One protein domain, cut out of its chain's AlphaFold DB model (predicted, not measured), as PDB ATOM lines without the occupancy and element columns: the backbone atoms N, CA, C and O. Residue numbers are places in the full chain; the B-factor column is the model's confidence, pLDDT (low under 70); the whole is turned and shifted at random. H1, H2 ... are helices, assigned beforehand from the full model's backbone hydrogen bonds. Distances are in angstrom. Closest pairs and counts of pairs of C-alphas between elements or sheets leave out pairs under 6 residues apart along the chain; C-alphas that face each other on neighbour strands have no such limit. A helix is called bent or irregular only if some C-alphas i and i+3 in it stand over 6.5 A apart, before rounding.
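Overview. This is residues 140 to 185 of the 499 residues of an uncharacterized protein of Triticum turgidum subsp. durum (UniProt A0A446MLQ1). H2, the longest helix, and H1 form an open, flat U: the helices run in opposite directions with a gap between them, and residues 157 to 166 make the bend. The printed part has 46 residues, with two named helices in the order H1, H2 and no named strand; the class is all helix. It is loose, with a radius of gyration of the C-alphas of 12.3 A and spans of 35 by 21 by 10 A.

Along the chain. Find C-alpha 167 at (24.020, 3.427, -14.312); from there H2, residues 167 to 185, runs 26.9 A to C-alpha 185 at (8.514, 9.080, 6.993). H2 is neither bent nor irregular, but only just: C-alphas 182 and 185 are 6.2 A apart. H1, residues 140 to 156, begins at C-alpha 140 at (19.426, 19.875, 9.716) and runs 23.7 A.

Arrangement. H1 and H2 are apart, but only just, at 8.4 A between their closest C-alphas. Every O i to N i+4 pair is within hydrogen-bond range in H1, and 14 of 15 in H2.

Size, cuts and confidence. The C-alphas of Leu 140 and Thr 162 are the two farthest apart, at 36.0 A. The printed part has no cut, and the link from H1 to H2 is short. Look for pLDDT under 70 at residues 154 to 166 and 183 to 185.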
ATOM      1  N   LEU A 140      20.236  19.632  10.922       70.81
ATOM      2  CA  LEU A 140      19.426  19.875   9.716       70.81
ATOM      3  C   LEU A 140      20.196  20.642   8.622       70.81
ATOM      4  O   LEU A 140      20.088  20.315   7.443       70.81
ATOM      5  N   ALA A 141      21.030  21.611   9.012       71.56
ATOM      6  CA  ALA A 141      21.899  22.344   8.090       71.56
ATOM      7  C   ALA A 141      22.930  21.436   7.392       71.56
ATOM      8  O   ALA A 141      23.183  21.596   6.203       71.56
ATOM      9  N   GLY A 142      23.484  20.449   8.102       74.19
ATOM     10  CA  GLY A 142      24.380  19.452   7.518       74.19
ATOM     11  C   GLY A 142      23.644  18.522   6.553       74.19
ATOM     12  O   GLY A 142      24.150  18.268   5.464       74.19
ATOM     13  N   LYS A 143      22.422  18.089   6.898       73.94
ATOM     14  CA  LYS A 143      21.556  17.302   5.998       73.94
ATOM     15  C   LYS A 143      21.235  18.081   4.717       73.94
ATOM     16  O   LYS A 143      21.328  17.528   3.626       73.94
ATOM     17  N   ALA A 144      20.941  19.378   4.831       76.44
ATOM     18  CA  ALA A 144      20.693  20.260   3.690       76.44
ATOM     19  C   ALA A 144      21.946  20.497   2.826       76.44
ATOM     20  O   ALA A 144      21.849  20.473   1.601       76.44
ATOM     21  N   VAL A 145      23.126  20.680   3.432       81.56
ATOM     22  CA  VAL A 145      24.401  20.785   2.697       81.56
ATOM     23  C   VAL A 145      24.734  19.472   1.993       81.56
ATOM     24  O   VAL A 145      25.115  19.499   0.828       81.56
ATOM     25  N   LEU A 146      24.536  18.325   2.645       79.38
ATOM     26  CA  LEU A 146      24.747  17.019   2.029       79.38
ATOM     27  C   LEU A 146      23.768  16.776   0.878       79.38
ATOM     28  O   LEU A 146      24.198  16.364  -0.193       79.38
ATOM     29  N   PHE A 147      22.488  17.121   1.035       77.88
ATOM     30  CA  PHE A 147      21.515  17.075  -0.058       77.88
ATOM     31  C   PHE A 147      21.904  18.010  -1.213       77.88
ATOM     32  O   PHE A 147      21.850  17.611  -2.374       77.88
ATOM     33  N   ALA A 148      22.379  19.225  -0.923       76.81
ATOM     34  CA  ALA A 148      22.881  20.149  -1.938       76.81
ATOM     35  C   ALA A 148      24.133  19.610  -2.653       76.81
ATOM     36  O   ALA A 148      24.241  19.763  -3.866       76.81
ATOM     37  N   VAL A 149      25.041  18.934  -1.941       82.19
ATOM     38  CA  VAL A 149      26.203  18.241  -2.521       82.19
ATOM     39  C   VAL A 149      25.759  17.052  -3.371       82.19
ATOM     40  O   VAL A 149      26.248  16.911  -4.483       82.19
ATOM     41  N   VAL A 150      24.793  16.245  -2.926       79.94
ATOM     42  CA  VAL A 150      24.225  15.127  -3.701       79.94
ATOM     43  C   VAL A 150      23.538  15.632  -4.975       79.94
ATOM     44  O   VAL A 150      23.785  15.088  -6.046       79.94
ATOM     45  N   VAL A 151      22.760  16.715  -4.912       78.69
ATOM     46  CA  VAL A 151      22.130  17.348  -6.087       78.69
ATOM     47  C   VAL A 151      23.160  18.026  -6.999       78.69
ATOM     48  O   VAL A 151      23.007  18.006  -8.221       78.69
ATOM     49  N   ALA A 152      24.227  18.606  -6.444       73.12
ATOM     50  CA  ALA A 152      25.333  19.161  -7.222       73.12
ATOM     51  C   ALA A 152      26.145  18.058  -7.916       73.12
ATOM     52  O   ALA A 152      26.496  18.225  -9.078       73.12
ATOM     53  N   LEU A 153      26.377  16.923  -7.252       72.56
ATOM     54  CA  LEU A 153      26.986  15.723  -7.829       72.56
ATOM     55  C   LEU A 153      26.087  15.129  -8.917       72.56
ATOM     56  O   LEU A 153      26.574  14.872 -10.009       72.56
ATOM     57  N   LEU A 154      24.775  15.031  -8.692       69.81
ATOM     58  CA  LEU A 154      23.796  14.588  -9.692       69.81
ATOM     59  C   LEU A 154      23.747  15.509 -10.931       69.81
ATOM     60  O   LEU A 154      23.409  15.053 -12.017       69.81
ATOM     61  N   ARG A 155      24.117  16.792 -10.792       66.50
ATOM     62  CA  ARG A 155      24.322  17.732 -11.914       66.50
ATOM     63  C   ARG A 155      25.751  17.768 -12.476       66.50
ATOM     64  O   ARG A 155      25.942  18.305 -13.564       66.50
ATOM     65  N   MET A 156      26.737  17.258 -11.741       62.97
ATOM     66  CA  MET A 156      28.147  17.162 -12.149       62.97
ATOM     67  C   MET A 156      28.470  15.835 -12.833       62.97
ATOM     68  O   MET A 156      29.413  15.783 -13.620       62.97
ATOM     69  N   LEU A 157      27.695  14.780 -12.574       57.38
ATOM     70  CA  LEU A 157      27.665  13.614 -13.442       57.38
ATOM     71  C   LEU A 157      27.131  14.096 -14.798       57.38
ATOM     72  O   LEU A 157      25.976  14.523 -14.875       57.38
ATOM     73  N   PRO A 158      27.939  14.068 -15.875       51.28
ATOM     74  CA  PRO A 158      27.384  14.297 -17.192       51.28
ATOM     75  C   PRO A 158      26.316  13.231 -17.428       51.28
ATOM     76  O   PRO A 158      26.507  12.067 -17.069       51.28
ATOM     77  N   THR A 159      25.229  13.593 -18.105       54.00
ATOM     78  CA  THR A 159      24.311  12.626 -18.719       54.00
ATOM     79  C   THR A 159      25.018  11.973 -19.910       54.00
ATOM     80  O   THR A 159      24.660  12.172 -21.074       54.00
ATOM     81  N   SER A 160      26.116  11.274 -19.625       49.38
ATOM     82  CA  SER A 160      26.951  10.590 -20.590       49.38
ATOM     83  C   SER A 160      26.144   9.438 -21.152       49.38
ATOM     84  O   SER A 160      25.787   8.508 -20.429       49.38
ATOM     85  N   GLN A 161      25.885   9.512 -22.453       55.31
ATOM     86  CA  GLN A 161      25.209   8.504 -23.268       55.31
ATOM     87  C   GLN A 161      26.112   7.266 -23.468       55.31
ATOM     88  O   GLN A 161      26.361   6.817 -24.582       55.31
ATOM     89  N   THR A 162      26.658   6.745 -22.370       53.72
ATOM     90  CA  THR A 162      27.560   5.595 -22.291       53.72
ATOM     91  C   THR A 162      26.931   4.574 -21.342       53.72
ATOM     92  O   THR A 162      27.137   4.675 -20.126       53.72
ATOM     93  N   PRO A 163      26.124   3.629 -21.858       56.09
ATOM     94  CA  PRO A 163      25.501   2.612 -21.022       56.09
ATOM     95  C   PRO A 163      26.579   1.753 -20.347       56.09
ATOM     96  O   PRO A 163      27.526   1.313 -20.998       56.09
ATOM     97  N   GLY A 164      26.430   1.521 -19.039       61.59
ATOM     98  CA  GLY A 164      27.182   0.499 -18.299       61.59
ATOM     99  C   GLY A 164      28.049   0.969 -17.125       61.59
ATOM    100  O   GLY A 164      28.253   0.180 -16.211       61.59
ATOM    101  N   ILE A 165      28.546   2.214 -17.094       66.12
ATOM    102  CA  ILE A 165      29.504   2.649 -16.043       66.12
ATOM    103  C   ILE A 165      28.861   3.590 -15.015       66.12
ATOM    104  O   ILE A 165      29.133   3.486 -13.821       66.12
ATOM    105  N   TRP A 166      27.975   4.484 -15.460       64.69
ATOM    106  CA  TRP A 166      27.293   5.437 -14.575       64.69
ATOM    107  C   TRP A 166      25.913   4.972 -14.109       64.69
ATOM    108  O   TRP A 166      25.360   5.575 -13.198       64.69
ATOM    109  N   ASP A 167      25.364   3.896 -14.669       73.94
ATOM    110  CA  ASP A 167      24.020   3.427 -14.312       73.94
ATOM    111  C   ASP A 167      23.965   2.912 -12.861       73.94
ATOM    112  O   ASP A 167      23.060   3.245 -12.102       73.94
ATOM    113  N   LEU A 168      25.014   2.211 -12.414       79.38
ATOM    114  CA  LEU A 168      25.122   1.694 -11.048       79.38
ATOM    115  C   LEU A 168      25.057   2.793  -9.961       79.38
ATOM    116  O   LEU A 168      24.241   2.650  -9.050       79.38
ATOM    117  N   PRO A 169      25.826   3.905 -10.018       79.38
ATOM    118  CA  PRO A 169      25.656   4.995  -9.056       79.38
ATOM    119  C   PRO A 169      24.324   5.751  -9.205       79.38
ATOM    120  O   PRO A 169      23.837   6.263  -8.200       79.38
ATOM    121  N   HIS A 170      23.697   5.797 -10.389       74.44
ATOM    122  CA  HIS A 170      22.343   6.361 -10.524       74.44
ATOM    123  C   HIS A 170      21.298   5.479  -9.829       74.44
ATOM    124  O   HIS A 170      20.488   6.002  -9.069       74.44
ATOM    125  N   ILE A 171      21.349   4.158 -10.018       81.75
ATOM    126  CA  ILE A 171      20.465   3.190  -9.349       81.75
ATOM    127  C   ILE A 171      20.704   3.197  -7.832       81.75
ATOM    128  O   ILE A 171      19.743   3.179  -7.070       81.75
ATOM    129  N   LEU A 172      21.958   3.309  -7.378       83.06
ATOM    130  CA  LEU A 172      22.295   3.451  -5.957       83.06
ATOM    131  C   LEU A 172      21.694   4.731  -5.352       83.06
ATOM    132  O   LEU A 172      21.099   4.684  -4.280       83.06
ATOM    133  N   LEU A 173      21.839   5.874  -6.029       81.56
ATOM    134  CA  LEU A 173      21.358   7.171  -5.544       81.56
ATOM    135  C   LEU A 173      19.826   7.254  -5.609       81.56
ATOM    136  O   LEU A 173      19.200   7.732  -4.667       81.56
ATOM    137  N   LEU A 174      19.207   6.715  -6.661       82.94
ATOM    138  CA  LEU A 174      17.754   6.574  -6.777       82.94
ATOM    139  C   LEU A 174      17.200   5.633  -5.698       82.94
ATOM    140  O   LEU A 174      16.240   5.988  -5.022       82.94
ATOM    141  N   GLY A 175      17.843   4.486  -5.470       86.88
ATOM    142  CA  GLY A 175      17.518   3.566  -4.381       86.88
ATOM    143  C   GLY A 175      17.682   4.208  -3.002       86.88
ATOM    144  O   GLY A 175      16.841   3.998  -2.130       86.88
ATOM    145  N   LEU A 176      18.697   5.058  -2.810       84.44
ATOM    146  CA  LEU A 176      18.886   5.838  -1.584       84.44
ATOM    147  C   LEU A 176      17.789   6.898  -1.402       84.44
ATOM    148  O   LEU A 176      17.300   7.071  -0.294       84.44
ATOM    149  N   VAL A 177      17.356   7.580  -2.465       84.06
ATOM    150  CA  VAL A 177      16.255   8.560  -2.403       84.06
ATOM    151  C   VAL A 177      14.912   7.876  -2.139       84.06
ATOM    152  O   VAL A 177      14.144   8.356  -1.309       84.06
ATOM    153  N   ILE A 178      14.639   6.738  -2.784       84.56
ATOM    154  CA  ILE A 178      13.409   5.958  -2.575       84.56
ATOM    155  C   ILE A 178      13.381   5.371  -1.159       84.56
ATOM    156  O   ILE A 178      12.391   5.541  -0.450       84.56
ATOM    157  N   SER A 179      14.471   4.747  -0.701       79.88
ATOM    158  CA  SER A 179      14.559   4.222   0.670       79.88
ATOM    159  C   SER A 179      14.533   5.334   1.720       79.88
ATOM    160  O   SER A 179      13.853   5.179   2.728       79.88
ATOM    161  N   TYR A 180      15.161   6.489   1.483       78.06
ATOM    162  CA  TYR A 180      15.050   7.637   2.387       78.06
ATOM    163  C   TYR A 180      13.639   8.247   2.403       78.06
ATOM    164  O   TYR A 180      13.195   8.702   3.451       78.06
ATOM    165  N   GLY A 181      12.894   8.216   1.296       77.75
ATOM    166  CA  GLY A 181      11.482   8.612   1.276       77.75
ATOM    167  C   GLY A 181      10.595   7.649   2.075       77.75
ATOM    168  O   GLY A 181       9.911   8.062   3.009       77.75
ATOM    169  N   VAL A 182      10.660   6.355   1.751       70.31
ATOM    170  CA  VAL A 182       9.800   5.290   2.313       70.31
ATOM    171  C   VAL A 182      10.182   4.898   3.753       70.31
ATOM    172  O   VAL A 182       9.352   4.408   4.522       70.31
ATOM    173  N   PHE A 183      11.437   5.111   4.155       53.00
ATOM    174  CA  PHE A 183      11.936   4.830   5.509       53.00
ATOM    175  C   PHE A 183      12.174   6.103   6.340       53.00
ATOM    176  O   PHE A 183      12.291   6.026   7.558       53.00
ATOM    177  N   GLY A 184      12.200   7.290   5.726       59.91
ATOM    178  CA  GLY A 184      12.302   8.563   6.444       59.91
ATOM    179  C   GLY A 184      10.985   9.016   7.074       59.91
ATOM    180  O   GLY A 184      11.017   9.593   8.157       59.91
ATOM    181  N   GLN A 185       9.835   8.716   6.452       58.75
ATOM    182  CA  GLN A 185       8.514   9.080   6.993       58.75
ATOM    183  C   GLN A 185       8.260   8.469   8.377       58.75
ATOM    184  O   GLN A 185       7.982   9.204   9.319       58.75
TER     185      GLN A 185